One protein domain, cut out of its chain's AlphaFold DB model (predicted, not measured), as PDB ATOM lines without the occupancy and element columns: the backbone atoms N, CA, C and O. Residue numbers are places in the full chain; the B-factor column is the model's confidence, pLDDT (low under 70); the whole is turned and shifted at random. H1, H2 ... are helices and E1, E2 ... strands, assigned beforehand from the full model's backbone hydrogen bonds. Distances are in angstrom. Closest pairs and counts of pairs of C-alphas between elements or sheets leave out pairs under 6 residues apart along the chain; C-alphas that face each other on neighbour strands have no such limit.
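What this domain is: This is residues 4 to 124 of the 295 residues of an uncharacterized protein of Paludibaculum fermentans (UniProt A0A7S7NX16). What does this model look like at first sight? A small sheet of four strands, E1 E2 E4 E3, stands between helices: the long helix H3 covers one face, running along the strands, and the short helix H2 packs on the other. H1 packs on H2 farther out from the sheet, and H4 packs crosswise on H3. What is it made of? The printed part has 121 residues with four named helices and four named strands, in the order E1 H1 H2 E2 E3 E4 H3 H4, and the sheet is mixed. The class is mixed, helices and strands, with under half of the residues, 60, in named elements. The whole is compact, with a radius of gyration of the C-alphas of 13.8 A and spans of 37 by 33 by 28 A.

How they stand to each other: How do the strands pair? E1, residues 4 to 8, is the parallel neighbour of E2, residues 40 to 46, with N 5 and O 41 at 2.8 A. E2 is parallel to E4, residues 68 to 72, with N 44 and O 69 at 2.8 A. E4 forms an antiparallel hairpin with E3, residues 60 to 63, with N 61 and O 70 at 2.9 A. What joins E1 to E2? H1, residues 11 to 17, and H2, residues 27 to 33, come between them in a strand-helix-strand unit, two parallel neighbour strands with helices between, whose crossover is right-handed. H1 and H2 touch at a steep tilt of 66 degrees, closest at the C-alphas of Ala 17 and Gln 29, 5.4 A. Where are the helices on the sheet? H2 has a height over the sheet of 9.1 A, and its closest C-alphas with E4 are Leu 31 and Ile 68, 7.0 A. H3, residues 81 to 99, is on the opposite face with a height over the sheet of 8.8 A; its closest C-alphas with E4 are those of Glu 95 and Ala 69, 6.2 A, and with E3 those of Glu 95 and Ala 62, 5.5 A. H4, residues 118 to 123, touches residues 86 to 91 of H3 alone, about perpendicular at 83 degrees, with the C-alphas of Arg 87 and Leu 121 closest at 5.9 A. Are the helix backbones complete? In H2 and H3 every O i to N i+4 pair is within hydrogen-bond range. H1 has 1 of 3, beside 2 of 4 O i to N i+3 pairs, and H4 has 1 of 2.

Where its parts are: Where does the first strand begin? E1 begins at C-alpha 4, (90.099, 66.550, 112.791). Which elements are longest? H3 is 26.6 A from C-alpha 81, (88.829, 71.314, 135.620), to C-alpha 99, and E2 is 19.7 A long. Where does the last helix end? H4 ends at C-alpha 123, (100.969, 81.971, 129.123).

The domain as a whole: How far does it reach? The two C-alphas farthest apart, those of Asp 12 and Thr 107, are 39.5 A apart. Is anything missing or long? The printed part has no cut; the long links are E2 to E3, residues 47 to 59, and H3 to H4, residues 100 to 117. How sure is the model? The mean pLDDT of the printed part is 89.9, and no printed residue is under 70.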
ATOM      1  N   VAL A   4      89.389  66.995 111.587       86.56
ATOM      2  CA  VAL A   4      90.099  66.550 112.791       86.56
ATOM      3  C   VAL A   4      89.140  65.710 113.620       86.56
ATOM      4  O   VAL A   4      88.077  66.186 114.017       86.56
ATOM      5  N   ARG A   5      89.521  64.466 113.890       91.38
ATOM      6  CA  ARG A   5      88.820  63.553 114.788       91.38
ATOM      7  C   ARG A   5      89.575  63.498 116.106       91.38
ATOM      8  O   ARG A   5      90.766  63.207 116.116       91.38
ATOM      9  N   ILE A   6      88.883  63.750 117.208       92.06
ATOM     10  CA  ILE A   6      89.456  63.684 118.554       92.06
ATOM     11  C   ILE A   6      88.744  62.570 119.315       92.06
ATOM     12  O   ILE A   6      87.515  62.510 119.293       92.06
ATOM     13  N   ARG A   7      89.495  61.682 119.971       92.88
ATOM     14  CA  ARG A   7      88.922  60.657 120.856       92.88
ATOM     15  C   ARG A   7      89.876  60.274 121.979       92.88
ATOM     16  O   ARG A   7      91.091  60.359 121.823       92.88
ATOM     17  N   THR A   8      89.323  59.783 123.077       92.62
ATOM     18  CA  THR A   8      90.097  59.188 124.171       92.62
ATOM     19  C   THR A   8      90.505  57.758 123.805       92.62
ATOM     20  O   THR A   8      89.737  57.042 123.157       92.62
ATOM     21  N   LEU A   9      91.716  57.353 124.189       88.94
ATOM     22  CA  LEU A   9      92.149  55.958 124.122       88.94
ATOM     23  C   LEU A   9      91.458  55.153 125.220       88.94
ATOM     24  O   LEU A   9      91.464  55.570 126.378       88.94
ATOM     25  N   SER A  10      90.885  54.004 124.864       87.69
ATOM     26  CA  SER A  10      90.369  53.080 125.873       87.69
ATOM     27  C   SER A  10      91.511  52.381 126.621       87.69
ATOM     28  O   SER A  10      92.672  52.389 126.189       87.69
ATOM     29  N   GLU A  11      91.183  51.751 127.748       83.75
ATOM     30  CA  GLU A  11      92.135  50.921 128.492       83.75
ATOM     31  C   GLU A  11      92.640  49.750 127.642       83.75
ATOM     32  O   GLU A  11      93.847  49.530 127.583       83.75
ATOM     33  N   ASP A  12      91.754  49.079 126.899       85.31
ATOM     34  CA  ASP A  12      92.111  47.966 126.007       85.31
ATOM     35  C   ASP A  12      93.073  48.390 124.887       85.31
ATOM     36  O   ASP A  12      93.967  47.636 124.503       85.31
ATOM     37  N   GLU A  13      92.918  49.610 124.367       85.31
ATOM     38  CA  GLU A  13      93.814  50.163 123.349       85.31
ATOM     39  C   GLU A  13      95.165  50.596 123.928       85.31
ATOM     40  O   GLU A  13      96.181  50.568 123.230       85.31
ATOM     41  N   SER A  14      95.177  51.010 125.195       85.75
ATOM     42  CA  SER A  14      96.372  51.511 125.876       85.75
ATOM     43  C   SER A  14      97.216  50.377 126.459       85.75
ATOM     44  O   SER A  14      98.440  50.416 126.371       85.75
ATOM     45  N   ALA A  15      96.582  49.337 127.006       83.69
ATOM     46  CA  ALA A  15      97.233  48.262 127.752       83.69
ATOM     47  C   ALA A  15      98.397  47.566 127.011       83.69
ATOM     48  O   ALA A  15      99.425  47.327 127.648       83.69
ATOM     49  N   PRO A  16      98.324  47.276 125.693       87.12
ATOM     50  CA  PRO A  16      99.437  46.665 124.964       87.12
ATOM     51  C   PRO A  16     100.650  47.589 124.792       87.12
ATOM     52  O   PRO A  16     101.760  47.106 124.565       87.12
ATOM     53  N   ALA A  17     100.436  48.906 124.853       87.38
ATOM     54  CA  ALA A  17     101.463  49.924 124.667       87.38
ATOM     55  C   ALA A  17     101.986  50.500 125.995       87.38
ATOM     56  O   ALA A  17     102.956  51.259 125.991       87.38
ATOM     57  N   THR A  18     101.368  50.164 127.127       85.81
ATOM     58  CA  THR A  18     101.796  50.619 128.454       85.81
ATOM     59  C   THR A  18     102.871  49.699 129.019       85.81
ATOM     60  O   THR A  18     102.685  48.487 129.149       85.81
ATOM     61  N   ASN A  19     104.006  50.271 129.410       85.69
ATOM     62  CA  ASN A  19     105.035  49.532 130.124       85.69
ATOM     63  C   ASN A  19     104.565  49.244 131.559       85.69
ATOM     64  O   ASN A  19     104.218  50.144 132.318       85.69
ATOM     65  N   ARG A  20     104.572  47.965 131.949       81.56
ATOM     66  CA  ARG A  20     104.083  47.521 133.263       81.56
ATOM     67  C   ARG A  20     104.911  48.046 134.441       81.56
ATOM     68  O   ARG A  20     104.372  48.134 135.539       81.56
ATOM     69  N   MET A  21     106.193  48.361 134.237       80.88
ATOM     70  CA  MET A  21     107.090  48.781 135.323       80.88
ATOM     71  C   MET A  21     106.924  50.257 135.689       80.88
ATOM     72  O   MET A  21     106.893  50.579 136.871       80.88
ATOM     73  N   ASP A  22     106.816  51.145 134.699       82.62
ATOM     74  CA  ASP A  22     106.738  52.599 134.911       82.62
ATOM     75  C   ASP A  22     105.356  53.192 134.583       82.62
ATOM     76  O   ASP A  22     105.144  54.385 134.786       82.62
ATOM     77  N   GLN A  23     104.414  52.365 134.110       85.12
ATOM     78  CA  GLN A  23     103.049  52.745 133.727       85.12
ATOM     79  C   GLN A  23     102.995  53.840 132.649       85.12
ATOM     80  O   GLN A  23     101.992  54.543 132.513       85.12
ATOM     81  N   ARG A  24     104.062  53.979 131.849       91.06
ATOM     82  CA  ARG A  24     104.121  54.941 130.743       91.06
ATOM     83  C   ARG A  24     103.680  54.299 129.437       91.06
ATOM     84  O   ARG A  24     104.017  53.155 129.129       91.06
ATOM     85  N   LEU A  25     102.950  55.068 128.641       92.31
ATOM     86  CA  LEU A  25     102.422  54.674 127.348       92.31
ATOM     87  C   LEU A  25     103.451  54.933 126.243       92.31
ATOM     88  O   LEU A  25     103.848  56.071 125.987       92.31
ATOM     89  N   SER A  26     103.862  53.877 125.550       94.56
ATOM     90  CA  SER A  26     104.765  53.950 124.405       94.56
ATOM     91  C   SER A  26     104.087  54.611 123.209       94.56
ATOM     92  O   SER A  26     103.219  54.029 122.550       94.56
ATOM     93  N   VAL A  27     104.530  55.825 122.877       93.06
ATOM     94  CA  VAL A  27     103.999  56.600 121.746       93.06
ATOM     95  C   VAL A  27     104.141  55.823 120.436       93.06
ATOM     96  O   VAL A  27     103.211  55.775 119.634       93.06
ATOM     97  N   SER A  28     105.278  55.158 120.215       91.31
ATOM     98  CA  SER A  28     105.525  54.414 118.975       91.31
ATOM     99  C   SER A  28     104.568  53.231 118.793       91.31
ATOM    100  O   SER A  28     104.102  52.998 117.678       91.31
ATOM    101  N   GLN A  29     104.235  52.515 119.871       92.12
ATOM    102  CA  GLN A  29     103.298  51.388 119.827       92.12
ATOM    103  C   GLN A  29     101.858  51.858 119.614       92.12
ATOM    104  O   GLN A  29     101.164  51.298 118.766       92.12
ATOM    105  N   VAL A  30     101.434  52.927 120.300       92.75
ATOM    106  CA  VAL A  30     100.104  53.530 120.099       92.75
ATOM    107  C   VAL A  30      99.912  53.932 118.643       92.75
ATOM    108  O   VAL A  30      98.932  53.535 118.017       92.75
ATOM    109  N   LEU A  31     100.862  54.677 118.074       91.50
ATOM    110  CA  LEU A  31     100.774  55.150 116.692       91.50
ATOM    111  C   LEU A  31     100.821  54.010 115.664       91.50
ATOM    112  O   LEU A  31     100.234  54.130 114.587       91.50
ATOM    113  N   ALA A  32     101.513  52.910 115.974       90.44
ATOM    114  CA  ALA A  32     101.557  51.727 115.117       90.44
ATOM    115  C   ALA A  32     100.230  50.952 115.105       90.44
ATOM    116  O   ALA A  32      99.896  50.353 114.083       90.44
ATOM    117  N   ALA A  33      99.472  50.985 116.206       90.12
ATOM    118  CA  ALA A  33      98.177  50.318 116.327       90.12
ATOM    119  C   ALA A  33      97.038  51.062 115.605       90.12
ATOM    120  O   ALA A  33      96.000  50.472 115.308       90.12
ATOM    121  N   GLN A  34      97.219  52.348 115.298       89.12
ATOM    122  CA  GLN A  34      96.199  53.139 114.617       89.12
ATOM    123  C   GLN A  34      96.246  52.974 113.097       89.12
ATOM    124  O   GLN A  34      97.311  52.917 112.477       89.12
ATOM    125  N   ARG A  35      95.062  52.992 112.480       84.94
ATOM    126  CA  ARG A  35      94.897  53.084 111.026       84.94
ATOM    127  C   ARG A  35      94.446  54.498 110.666       84.94
ATOM    128  O   ARG A  35      93.281  54.818 110.900       84.94
ATOM    129  N   PRO A  36      95.339  55.355 110.148       75.25
ATOM    130  CA  PRO A  36      94.938  56.687 109.730       75.25
ATOM    131  C   PRO A  36      93.988  56.611 108.537       75.25
ATOM    132  O   PRO A  36      94.127  55.746 107.670       75.25
ATOM    133  N   ILE A  37      93.027  57.527 108.507       77.94
ATOM    134  CA  ILE A  37      92.146  57.735 107.361       77.94
ATOM    135  C   ILE A  37      92.793  58.817 106.506       77.94
ATOM    136  O   ILE A  37      93.172  59.876 107.007       77.94
ATOM    137  N   GLU A  38      92.956  58.539 105.217       78.75
ATOM    138  CA  GLU A  38      93.576  59.483 104.296       78.75
ATOM    139  C   GLU A  38      92.784  60.798 104.252       78.75
ATOM    140  O   GLU A  38      91.569  60.808 104.067       78.75
ATOM    141  N   GLY A  39      93.478  61.920 104.458       79.44
ATOM    142  CA  GLY A  39      92.865  63.250 104.482       79.44
ATOM    143  C   GLY A  39      92.231  63.670 105.817       79.44
ATOM    144  O   GLY A  39      91.761  64.807 105.912       79.44
ATOM    145  N   GLU A  40      92.262  62.820 106.849       88.06
ATOM    146  CA  GLU A  40      91.816  63.155 108.207       88.06
ATOM    147  C   GLU A  40      92.984  63.175 109.201       88.06
ATOM    148  O   GLU A  40      93.894  62.351 109.151       88.06
ATOM    149  N   HIS A  41      92.932  64.109 110.148       92.75
ATOM    150  CA  HIS A  41      93.822  64.131 111.304       92.75
ATOM    151  C   HIS A  41      93.150  63.443 112.492       92.75
ATOM    152  O   HIS A  41      91.998  63.738 112.808       92.75
ATOM    153  N   LEU A  42      93.874  62.564 113.181       94.06
ATOM    154  CA  LEU A  42      93.415  61.900 114.401       94.06
ATOM    155  C   LEU A  42      94.207  62.411 115.605       94.06
ATOM    156  O   LEU A  42      95.431  62.329 115.612       94.06
ATOM    157  N   VAL A  43      93.520  62.883 116.641       95.31
ATOM    158  CA  VAL A  43      94.126  63.232 117.930       95.31
ATOM    159  C   VAL A  43      93.589  62.292 119.003       95.31
ATOM    160  O   VAL A  43      92.385  62.223 119.254       95.31
ATOM    161  N   LEU A  44      94.499  61.556 119.624       96.06
ATOM    162  CA  LEU A  44      94.232  60.624 120.707       96.06
ATOM    163  C   LEU A  44      94.505  61.293 122.050       96.06
ATOM    164  O   LEU A  44      95.552  61.907 122.219       96.06
ATOM    165  N   ILE A  45      93.597  61.149 123.010       95.56
ATOM    166  CA  ILE A  45      93.770  61.667 124.372       95.56
ATOM    167  C   ILE A  45      93.961  60.492 125.330       95.56
ATOM    168  O   ILE A  45      93.231  59.506 125.251       95.56
ATOM    169  N   THR A  46      94.927  60.583 126.241       93.56
ATOM    170  CA  THR A  46      95.176  59.560 127.264       93.56
ATOM    171  C   THR A  46      95.442  60.182 128.638       93.56
ATOM    172  O   THR A  46      96.055  61.248 128.713       93.56
ATOM    173  N   PRO A  47      95.014  59.538 129.737       91.12
ATOM    174  CA  PRO A  47      95.423  59.934 131.081       91.12
ATOM    175  C   PRO A  47      96.828  59.445 131.459       91.12
ATOM    176  O   PRO A  47      97.353  59.860 132.487       91.12
ATOM    177  N   LEU A  48      97.435  58.560 130.662       91.00
ATOM    178  CA  LEU A  48      98.738  57.965 130.952       91.00
ATOM    179  C   LEU A  48      99.880  58.890 130.539       91.00
ATOM    180  O   LEU A  48      99.778  59.620 129.551       91.00
ATOM    181  N   ASP A  49     100.993  58.835 131.267       93.75
ATOM    182  CA  ASP A  49     102.215  59.531 130.866       93.75
ATOM    183  C   ASP A  49     102.788  58.935 129.575       93.75
ATOM    184  O   ASP A  49     102.691  57.732 129.341       93.75
ATOM    185  N   LEU A  50     103.412  59.759 128.736       91.88
ATOM    186  CA  LEU A  50     103.944  59.316 127.447       91.88
ATOM    187  C   LEU A  50     105.423  58.948 127.554       91.88
ATOM    188  O   LEU A  50     106.219  59.660 128.171       91.88
ATOM    189  N   ALA A  51     105.806  57.867 126.881       92.06
ATOM    190  CA  ALA A  51     107.183  57.443 126.686       92.06
ATOM    191  C   ALA A  51     107.536  57.446 125.195       92.06
ATOM    192  O   ALA A  51     106.891  56.798 124.367       92.06
ATOM    193  N   LEU A  52     108.609  58.157 124.860       87.94
ATOM    194  CA  LEU A  52     109.244  58.127 123.549       87.94
ATOM    195  C   LEU A  52     110.757  58.090 123.755       87.94
ATOM    196  O   LEU A  52     111.276  58.708 124.685       87.94
ATOM    197  N   ARG A  53     111.462  57.348 122.897       81.19
ATOM    198  CA  ARG A  53     112.917  57.206 122.988       81.19
ATOM    199  C   ARG A  53     113.584  58.588 122.984       81.19
ATOM    200  O   ARG A  53     113.201  59.449 122.197       81.19
ATOM    201  N   ASP A  54     114.555  58.774 123.872       77.31
ATOM    202  CA  ASP A  54     115.357  59.998 124.007       77.31
ATOM    203  C   ASP A  54     114.562  61.258 124.422       77.31
ATOM    204  O   ASP A  54     115.070  62.374 124.331       77.31
ATOM    205  N   CYS A  55     113.324  61.094 124.911       77.69
ATOM    206  CA  CYS A  55     112.498  62.175 125.454       77.69
ATOM    207  C   CYS A  55     112.173  61.919 126.931       77.69
ATOM    208  O   CYS A  55     111.538  60.924 127.279       77.69
ATOM    209  N   GLU A  56     112.558  62.845 127.810       73.62
ATOM    210  CA  GLU A  56     112.305  62.713 129.252       73.62
ATOM    211  C   GLU A  56     110.821  62.917 129.605       73.62
ATOM    212  O   GLU A  56     110.260  62.179 130.418       73.62
ATOM    213  N   SER A  57     110.166  63.893 128.965       80.12
ATOM    214  CA  SER A  57     108.803  64.340 129.277       80.12
ATOM    215  C   SER A  57     108.093  64.851 128.027       80.12
ATOM    216  O   SER A  57     108.667  65.646 127.283       80.12
ATOM    217  N   LEU A  58     106.832  64.456 127.833       90.00
ATOM    218  CA  LEU A  58     105.993  64.902 126.720       90.00
ATOM    219  C   LEU A  58     104.586  65.245 127.216       90.00
ATOM    220  O   LEU A  58     104.005  64.504 128.002       90.00
ATOM    221  N   PHE A  59     104.030  66.346 126.711       94.06
ATOM    222  CA  PHE A  59     102.590  66.621 126.802       94.06
ATOM    223  C   PHE A  59     101.823  65.969 125.651       94.06
ATOM    224  O   PHE A  59     100.682  65.549 125.814       94.06
ATOM    225  N   GLY A  60     102.462  65.868 124.489       95.25
ATOM    226  CA  GLY A  60     101.912  65.255 123.299       95.25
ATOM    227  C   GLY A  60     103.005  64.933 122.289       95.25
ATOM    228  O   GLY A  60     104.183  65.236 122.500       95.25
ATOM    229  N   TYR A  61     102.606  64.244 121.227       96.12
ATOM    230  CA  TYR A  61     103.448  63.952 120.080       96.12
ATOM    231  C   TYR A  61     102.595  63.764 118.827       96.12
ATOM    232  O   TYR A  61     101.603  63.032 118.853       96.12
ATOM    233  N   ALA A  62     103.040  64.339 117.712       94.75
ATOM    234  CA  ALA A  62     102.407  64.217 116.408       94.75
ATOM    235  C   ALA A  62     103.310  63.514 115.380       94.75
ATOM    236  O   ALA A  62     104.403  63.980 115.052       94.75
ATOM    237  N   ASP A  63     102.808  62.433 114.779       93.00
ATOM    238  CA  ASP A  63     103.365  61.859 113.555       93.00
ATOM    239  C   ASP A  63     102.696  62.506 112.339       93.00
ATOM    240  O   ASP A  63     101.637  62.086 111.861       93.00
ATOM    241  N   CYS A  64     103.359  63.537 111.815       89.19
ATOM    242  CA  CYS A  64     102.893  64.309 110.665       89.19
ATOM    243  C   CYS A  64     102.714  63.448 109.403       89.19
ATOM    244  O   CYS A  64     101.927  63.797 108.532       89.19
ATOM    245  N   LYS A  65     103.457  62.338 109.271       87.31
ATOM    246  CA  LYS A  65     103.363  61.461 108.093       87.31
ATOM    247  C   LYS A  65     102.131  60.574 108.161       87.31
ATOM    248  O   LYS A  65     101.544  60.279 107.127       87.31
ATOM    249  N   ARG A  66     101.768  60.131 109.367       89.50
ATOM    250  CA  ARG A  66     100.564  59.325 109.603       89.50
ATOM    251  C   ARG A  66      99.312  60.178 109.774       89.50
ATOM    252  O   ARG A  66      98.227  59.636 109.644       89.50
ATOM    253  N   GLY A  67      99.439  61.470 110.075       92.19
ATOM    254  CA  GLY A  67      98.286  62.318 110.385       92.19
ATOM    255  C   GLY A  67      97.693  62.021 111.767       92.19
ATOM    256  O   GLY A  67      96.501  62.223 111.977       92.19
ATOM    257  N   ILE A  68      98.500  61.503 112.702       95.06
ATOM    258  CA  ILE A  68      98.041  61.074 114.030       95.06
ATOM    259  C   ILE A  68      98.856  61.773 115.112       95.06
ATOM    260  O   ILE A  68     100.083  61.790 115.048       95.06
ATOM    261  N   ALA A  69      98.176  62.296 116.125       95.88
ATOM    262  CA  ALA A  69      98.777  62.807 117.343       95.88
ATOM    263  C   ALA A  69      98.229  62.093 118.581       95.88
ATOM    264  O   ALA A  69      97.104  61.594 118.580       95.88
ATOM    265  N   VAL A  70      99.023  62.075 119.647       96.56
ATOM    266  CA  VAL A  70      98.622  61.634 120.983       96.56
ATOM    267  C   VAL A  70      98.924  62.741 121.987       96.56
ATOM    268  O   VAL A  70      99.983  63.358 121.921       96.56
ATOM    269  N   VAL A  71      97.992  63.006 122.895       96.81
ATOM    270  CA  VAL A  71      98.063  64.039 123.929       96.81
ATOM    271  C   VAL A  71      97.771  63.401 125.281       96.81
ATOM    272  O   VAL A  71      96.803  62.654 125.424       96.81
ATOM    273  N   SER A  72      98.603  63.698 126.275       94.75
ATOM    274  CA  SER A  72      98.455  63.199 127.638       94.75
ATOM    275  C   SER A  72      97.976  64.282 128.591       94.75
ATOM    276  O   SER A  72      98.493  65.401 128.596       94.75
ATOM    277  N   THR A  73      97.010  63.934 129.441       92.44
ATOM    278  CA  THR A  73      96.577  64.794 130.547       92.44
ATOM    279  C   THR A  73      97.427  64.625 131.808       92.44
ATOM    280  O   THR A  73      97.357  65.478 132.691       92.44
ATOM    281  N   PHE A  74      98.285  63.598 131.882       92.69
ATOM    282  CA  PHE A  74      99.038  63.212 133.085       92.69
ATOM    283  C   PHE A  74      99.847  64.365 133.695       92.69
ATOM    284  O   PHE A  74      99.883  64.548 134.909       92.69
ATOM    285  N   ARG A  75     100.494  65.172 132.842       88.88
ATOM    286  CA  ARG A  75     101.381  66.272 133.263       88.88
ATOM    287  C   ARG A  75     100.716  67.651 133.239       88.88
ATOM    288  O   ARG A  75     101.389  68.644 133.503       88.88
ATOM    289  N   LEU A  76      99.422  67.743 132.919       88.38
ATOM    290  CA  LEU A  76      98.718  69.029 132.802       88.38
ATOM    291  C   LEU A  76      98.320  69.637 134.155       88.38
ATOM    292  O   LEU A  76      97.859  70.775 134.180       88.38
ATOM    293  N   GLY A  77      98.539  68.926 135.264       78.25
ATOM    294  CA  GLY A  77      98.236  69.391 136.619       78.25
ATOM    295  C   GLY A  77      96.782  69.158 137.041       78.25
ATOM    296  O   GLY A  77      95.932  68.793 136.233       78.25
ATOM    297  N   LEU A  78      96.513  69.365 138.335       75.69
ATOM    298  CA  LEU A  78      95.206  69.152 138.979       75.69
ATOM    299  C   LEU A  78      94.597  70.460 139.515       75.69
ATOM    300  O   LEU A  78      93.730  70.436 140.383       75.69
ATOM    301  N   ASP A  79      95.030  71.606 138.988       80.50
ATOM    302  CA  ASP A  79      94.678  72.959 139.454       80.50
ATOM    303  C   ASP A  79      93.224  73.379 139.114       80.50
ATOM    304  O   ASP A  79      92.912  74.563 138.990       80.50
ATOM    305  N   GLY A  80      92.327  72.407 138.928       84.75
ATOM    306  CA  GLY A  80      90.924  72.590 138.567       84.75
ATOM    307  C   GLY A  80      90.594  72.206 137.122       84.75
ATOM    308  O   GLY A  80      91.421  72.282 136.211       84.75
ATOM    309  N   GLU A  81      89.339  71.809 136.906       84.00
ATOM    310  CA  GLU A  81      88.829  71.314 135.620       84.00
ATOM    311  C   GLU A  81      88.963  72.347 134.489       84.00
ATOM    312  O   GLU A  81      89.338  72.009 133.368       84.00
ATOM    313  N   GLN A  82      88.730  73.627 134.795       85.44
ATOM    314  CA  GLN A  82      88.831  74.720 133.825       85.44
ATOM    315  C   GLN A  82      90.261  74.890 133.303       85.44
ATOM    316  O   GLN A  82      90.469  75.042 132.097       85.44
ATOM    317  N   LEU A  83      91.254  74.834 134.198       88.69
ATOM    318  CA  LEU A  83      92.653  74.989 133.813       88.69
ATOM    319  C   LEU A  83      93.162  73.745 133.080       88.69
ATOM    320  O   LEU A  83      93.856  73.869 132.071       88.69
ATOM    321  N   LEU A  84      92.746  72.553 133.518       88.56
ATOM    322  CA  LEU A  84      93.019  71.301 132.815       88.56
ATOM    323  C   LEU A  84      92.477  71.333 131.377       88.56
ATOM    324  O   LEU A  84      93.212  71.017 130.442       88.56
ATOM    325  N   ALA A  85      91.227  71.763 131.187       90.12
ATOM    326  CA  ALA A  85      90.609  71.879 129.867       90.12
ATOM    327  C   ALA A  85      91.343  72.894 128.973       90.12
ATOM    328  O   ALA A  85      91.609  72.608 127.803       90.12
ATOM    329  N   ALA A  86      91.729  74.050 129.524       91.88
ATOM    330  CA  ALA A  86      92.486  75.069 128.799       91.88
ATOM    331  C   ALA A  86      93.870  74.558 128.358       91.88
ATOM    332  O   ALA A  86      94.257  74.726 127.197       91.88
ATOM    333  N   ARG A  87      94.597  73.879 129.253       94.69
ATOM    334  CA  ARG A  87      95.905  73.276 128.960       94.69
ATOM    335  C   ARG A  87      95.791  72.138 127.947       94.69
ATOM    336  O   ARG A  87      96.603  72.068 127.028       94.69
ATOM    337  N   LEU A  88      94.768  71.291 128.057       94.56
ATOM    338  CA  LEU A  88      94.511  70.213 127.100       94.56
ATOM    339  C   LEU A  88      94.250  70.776 125.699       94.56
ATOM    340  O   LEU A  88      94.870  70.331 124.736       94.56
ATOM    341  N   MET A  89      93.404  71.805 125.592       95.25
ATOM    342  CA  MET A  89      93.154  72.490 124.323       95.25
ATOM    343  C   MET A  89      94.436  73.104 123.743       95.25
ATOM    344  O   MET A  89      94.687  72.996 122.543       95.25
ATOM    345  N   ASN A  90      95.285  73.694 124.591       96.56
ATOM    346  CA  ASN A  90      96.576  74.250 124.180       96.56
ATOM    347  C   ASN A  90      97.482  73.188 123.535       96.56
ATOM    348  O   ASN A  90      98.048  73.414 122.464       96.56
ATOM    349  N   VAL A  91      97.588  72.011 124.155       97.06
ATOM    350  CA  VAL A  91      98.405  70.917 123.619       97.06
ATOM    351  C   VAL A  91      97.782  70.333 122.349       97.06
ATOM    352  O   VAL A  91      98.496  70.126 121.374       97.06
ATOM    353  N   ILE A  92      96.459  70.148 122.295       95.94
ATOM    354  CA  ILE A  92      95.769  69.662 121.086       95.94
ATOM    355  C   ILE A  92      96.022  70.592 119.893       95.94
ATOM    356  O   ILE A  92      96.374  70.118 118.814       95.94
ATOM    357  N   GLU A  93      95.893  71.910 120.066       95.75
ATOM    358  CA  GLU A  93      96.138  72.868 118.980       95.75
ATOM    359  C   GLU A  93      97.618  72.942 118.573       95.75
ATOM    360  O   GLU A  93      97.929  73.171 117.396       95.75
ATOM    361  N   HIS A  94      98.538  72.695 119.511       96.50
ATOM    362  CA  HIS A  94      99.961  72.544 119.215       96.50
ATOM    363  C   HIS A  94     100.228  71.321 118.328       96.50
ATOM    364  O   HIS A  94     100.804  71.456 117.245       96.50
ATOM    365  N   GLU A  95      99.751  70.145 118.742       96.06
ATOM    366  CA  GLU A  95      99.947  68.901 117.993       96.06
ATOM    367  C   GLU A  95      99.227  68.932 116.643       96.06
ATOM    368  O   GLU A  95      99.776  68.511 115.627       96.06
ATOM    369  N   ARG A  96      98.033  69.525 116.577       93.62
ATOM    370  CA  ARG A  96      97.347  69.788 115.309       93.62
ATOM    371  C   ARG A  96      98.184  70.676 114.391       93.62
ATOM    372  O   ARG A  96      98.220  70.457 113.186       93.62
ATOM    373  N   GLY A  97      98.880  71.670 114.939       93.06
ATOM    374  CA  GLY A  97      99.838  72.462 114.177       93.06
ATOM    375  C   GLY A  97     100.954  71.618 113.566       93.06
ATOM    376  O   GLY A  97     101.311  71.846 112.409       93.06
ATOM    377  N   HIS A  98     101.460  70.617 114.288       94.06
ATOM    378  CA  HIS A  98     102.395  69.646 113.727       94.06
ATOM    379  C   HIS A  98     101.769  68.811 112.607       94.06
ATOM    380  O   HIS A  98     102.379  68.701 111.544       94.06
ATOM    381  N   LEU A  99     100.542  68.312 112.782       92.25
ATOM    382  CA  LEU A  99      99.824  67.584 111.727       92.25
ATOM    383  C   LEU A  99      99.618  68.436 110.460       92.25
ATOM    384  O   LEU A  99      99.782  67.941 109.349       92.25
ATOM    385  N   ASP A 100      99.402  69.744 110.613       89.75
ATOM    386  CA  ASP A 100      99.344  70.711 109.506       89.75
ATOM    387  C   ASP A 100     100.730  71.023 108.877       89.75
ATOM    388  O   ASP A 100     100.854  71.881 107.996       89.75
ATOM    389  N   GLY A 101     101.805  70.370 109.330       89.69
ATOM    390  CA  GLY A 101     103.168  70.526 108.812       89.69
ATOM    391  C   GLY A 101     103.960  71.693 109.415       89.69
ATOM    392  O   GLY A 101     104.983  72.120 108.858       89.69
ATOM    393  N   LEU A 102     103.514  72.253 110.542       91.31
ATOM    394  CA  LEU A 102     104.271  73.270 111.267       91.31
ATOM    395  C   LEU A 102     105.326  72.614 112.163       91.31
ATOM    396  O   LEU A 102     105.102  71.588 112.788       91.31
ATOM    397  N   GLY A 103     106.500  73.235 112.243       93.56
ATOM    398  CA  GLY A 103     107.494  72.906 113.266       93.56
ATOM    399  C   GLY A 103     107.360  73.839 114.466       93.56
ATOM    400  O   GLY A 103     106.541  74.764 114.457       93.56
ATOM    401  N   HIS A 104     108.231  73.657 115.457       94.38
ATOM    402  CA  HIS A 104     108.318  74.581 116.582       94.38
ATOM    403  C   HIS A 104     108.628  76.019 116.136       94.38
ATOM    404  O   HIS A 104     109.403  76.269 115.207       94.38
ATOM    405  N   CYS A 105     108.035  76.981 116.837       94.56
ATOM    406  CA  CYS A 105     108.184  78.409 116.601       94.56
ATOM    407  C   CYS A 105     108.998  79.063 117.721       94.56
ATOM    408  O   CYS A 105     108.797  78.787 118.899       94.56
ATOM    409  N   ARG A 106     109.885  79.997 117.365       94.62
ATOM    410  CA  ARG A 106     110.658  80.792 118.340       94.62
ATOM    411  C   ARG A 106     109.899  82.015 118.869       94.62
ATOM    412  O   ARG A 106     110.374  82.677 119.785       94.62
ATOM    413  N   THR A 107     108.741  82.340 118.287       93.81
ATOM    414  CA  THR A 107     107.917  83.473 118.732       93.81
ATOM    415  C   THR A 107     107.305  83.143 120.091       93.81
ATOM    416  O   THR A 107     106.512  82.206 120.189       93.81
ATOM    417  N   LYS A 108     107.654  83.915 121.128       90.19
ATOM    418  CA  LYS A 108     107.091  83.756 122.476       90.19
ATOM    419  C   LYS A 108     105.564  83.901 122.446       90.19
ATOM    420  O   LYS A 108     105.041  84.777 121.761       90.19
ATOM    421  N   GLY A 109     104.867  83.029 123.171       91.62
ATOM    422  CA  GLY A 109     103.403  83.029 123.276       91.62
ATOM    423  C   GLY A 109     102.656  82.458 122.065       91.62
ATOM    424  O   GLY A 109     101.431  82.405 122.094       91.62
ATOM    425  N   CYS A 110     103.354  82.026 121.009       95.88
ATOM    426  CA  CYS A 110     102.735  81.329 119.881       95.88
ATOM    427  C   CYS A 110     102.290  79.918 120.293       95.88
ATOM    428  O   CYS A 110     103.044  79.204 120.956       95.88
ATOM    429  N   ILE A 111     101.149  79.443 119.785       97.06
ATOM    430  CA  ILE A 111     100.722  78.046 119.980       97.06
ATOM    431  C   ILE A 111     101.711  77.018 119.403       97.06
ATOM    432  O   ILE A 111     101.632  75.849 119.729       97.06
ATOM    433  N   MET A 112     102.700  77.414 118.597       96.31
ATOM    434  CA  MET A 112     103.770  76.516 118.132       96.31
ATOM    435  C   MET A 112     105.085  76.645 118.918       96.31
ATOM    436  O   MET A 112     106.060  75.997 118.548       96.31
ATOM    437  N   SER A 113     105.183  77.480 119.960       94.88
ATOM    438  CA  SER A 113     106.389  77.522 120.805       94.88
ATOM    439  C   SER A 113     106.480  76.305 121.724       94.88
ATOM    440  O   SER A 113     105.456  75.808 122.175       94.88
ATOM    441  N   VAL A 114     107.693  75.851 122.038       91.56
ATOM    442  CA  VAL A 114     107.909  74.728 122.966       91.56
ATOM    443  C   VAL A 114     107.424  75.105 124.368       91.56
ATOM    444  O   VAL A 114     107.765  76.185 124.851       91.56
ATOM    445  N   ALA A 115     106.677  74.210 125.014       90.38
ATOM    446  CA  ALA A 115     106.335  74.283 126.432       90.38
ATOM    447  C   ALA A 115     107.086  73.191 127.198       90.38
ATOM    448  O   ALA A 115     107.083  72.031 126.787       90.38
ATOM    449  N   ARG A 116     107.751  73.564 128.290       87.94
ATOM    450  CA  ARG A 116     108.546  72.658 129.133       87.94
ATOM    451  C   ARG A 116     107.814  72.270 130.410       87.94
ATOM    452  O   ARG A 116     108.087  71.213 130.967       87.94
ATOM    453  N   CYS A 117     106.895  73.112 130.867       88.44
ATOM    454  CA  CYS A 117     106.066  72.866 132.040       88.44
ATOM    455  C   CYS A 117     104.635  73.379 131.820       88.44
ATOM    456  O   CYS A 117     104.359  74.087 130.851       88.44
ATOM    457  N   ALA A 118     103.721  73.035 132.729       89.50
ATOM    458  CA  ALA A 118     102.323  73.454 132.641       89.50
ATOM    459  C   ALA A 118     102.162  74.989 132.673       89.50
ATOM    460  O   ALA A 118     101.344  75.528 131.936       89.50
ATOM    461  N   ALA A 119     103.016  75.704 133.418       89.31
ATOM    462  CA  ALA A 119     103.013  77.169 133.452       89.31
ATOM    463  C   ALA A 119     103.331  77.810 132.086       89.31
ATOM    464  O   ALA A 119     102.826  78.889 131.776       89.31
ATOM    465  N   ASP A 120     104.121  77.144 131.231       90.56
ATOM    466  CA  ASP A 120     104.351  77.615 129.859       90.56
ATOM    467  C   ASP A 120     103.074  77.518 129.010       90.56
ATOM    468  O   ASP A 120     102.882  78.321 128.095       90.56
ATOM    469  N   LEU A 121     102.202  76.540 129.283       92.44
ATOM    470  CA  LEU A 121     100.914  76.390 128.596       92.44
ATOM    471  C   LEU A 121      99.960  77.531 128.969       92.44
ATOM    472  O   LEU A 121      99.263  78.035 128.091       92.44
ATOM    473  N   ASP A 122      99.993  77.979 130.225       92.31
ATOM    474  CA  ASP A 122      99.100  79.020 130.756       92.31
ATOM    475  C   ASP A 122      99.342  80.397 130.126       92.31
ATOM    476  O   ASP A 122      98.419  81.194 129.963       92.31
ATOM    477  N   VAL A 123     100.587  80.688 129.741       90.50
ATOM    478  CA  VAL A 123     100.969  81.971 129.123       90.50
ATOM    479  C   VAL A 123     100.941  81.940 127.591       90.50
ATOM    480  O   VAL A 123     101.093  82.980 126.938       90.50
ATOM    481  N   ARG A 124     100.783  80.756 126.984       90.88
ATOM    482  CA  ARG A 124     100.702  80.585 125.527       90.88
ATOM    483  C   ARG A 124      99.285  80.844 125.038       90.88
ATOM    484  O   ARG A 124      98.312  80.350 125.594       90.88
TER     485      ARG A 124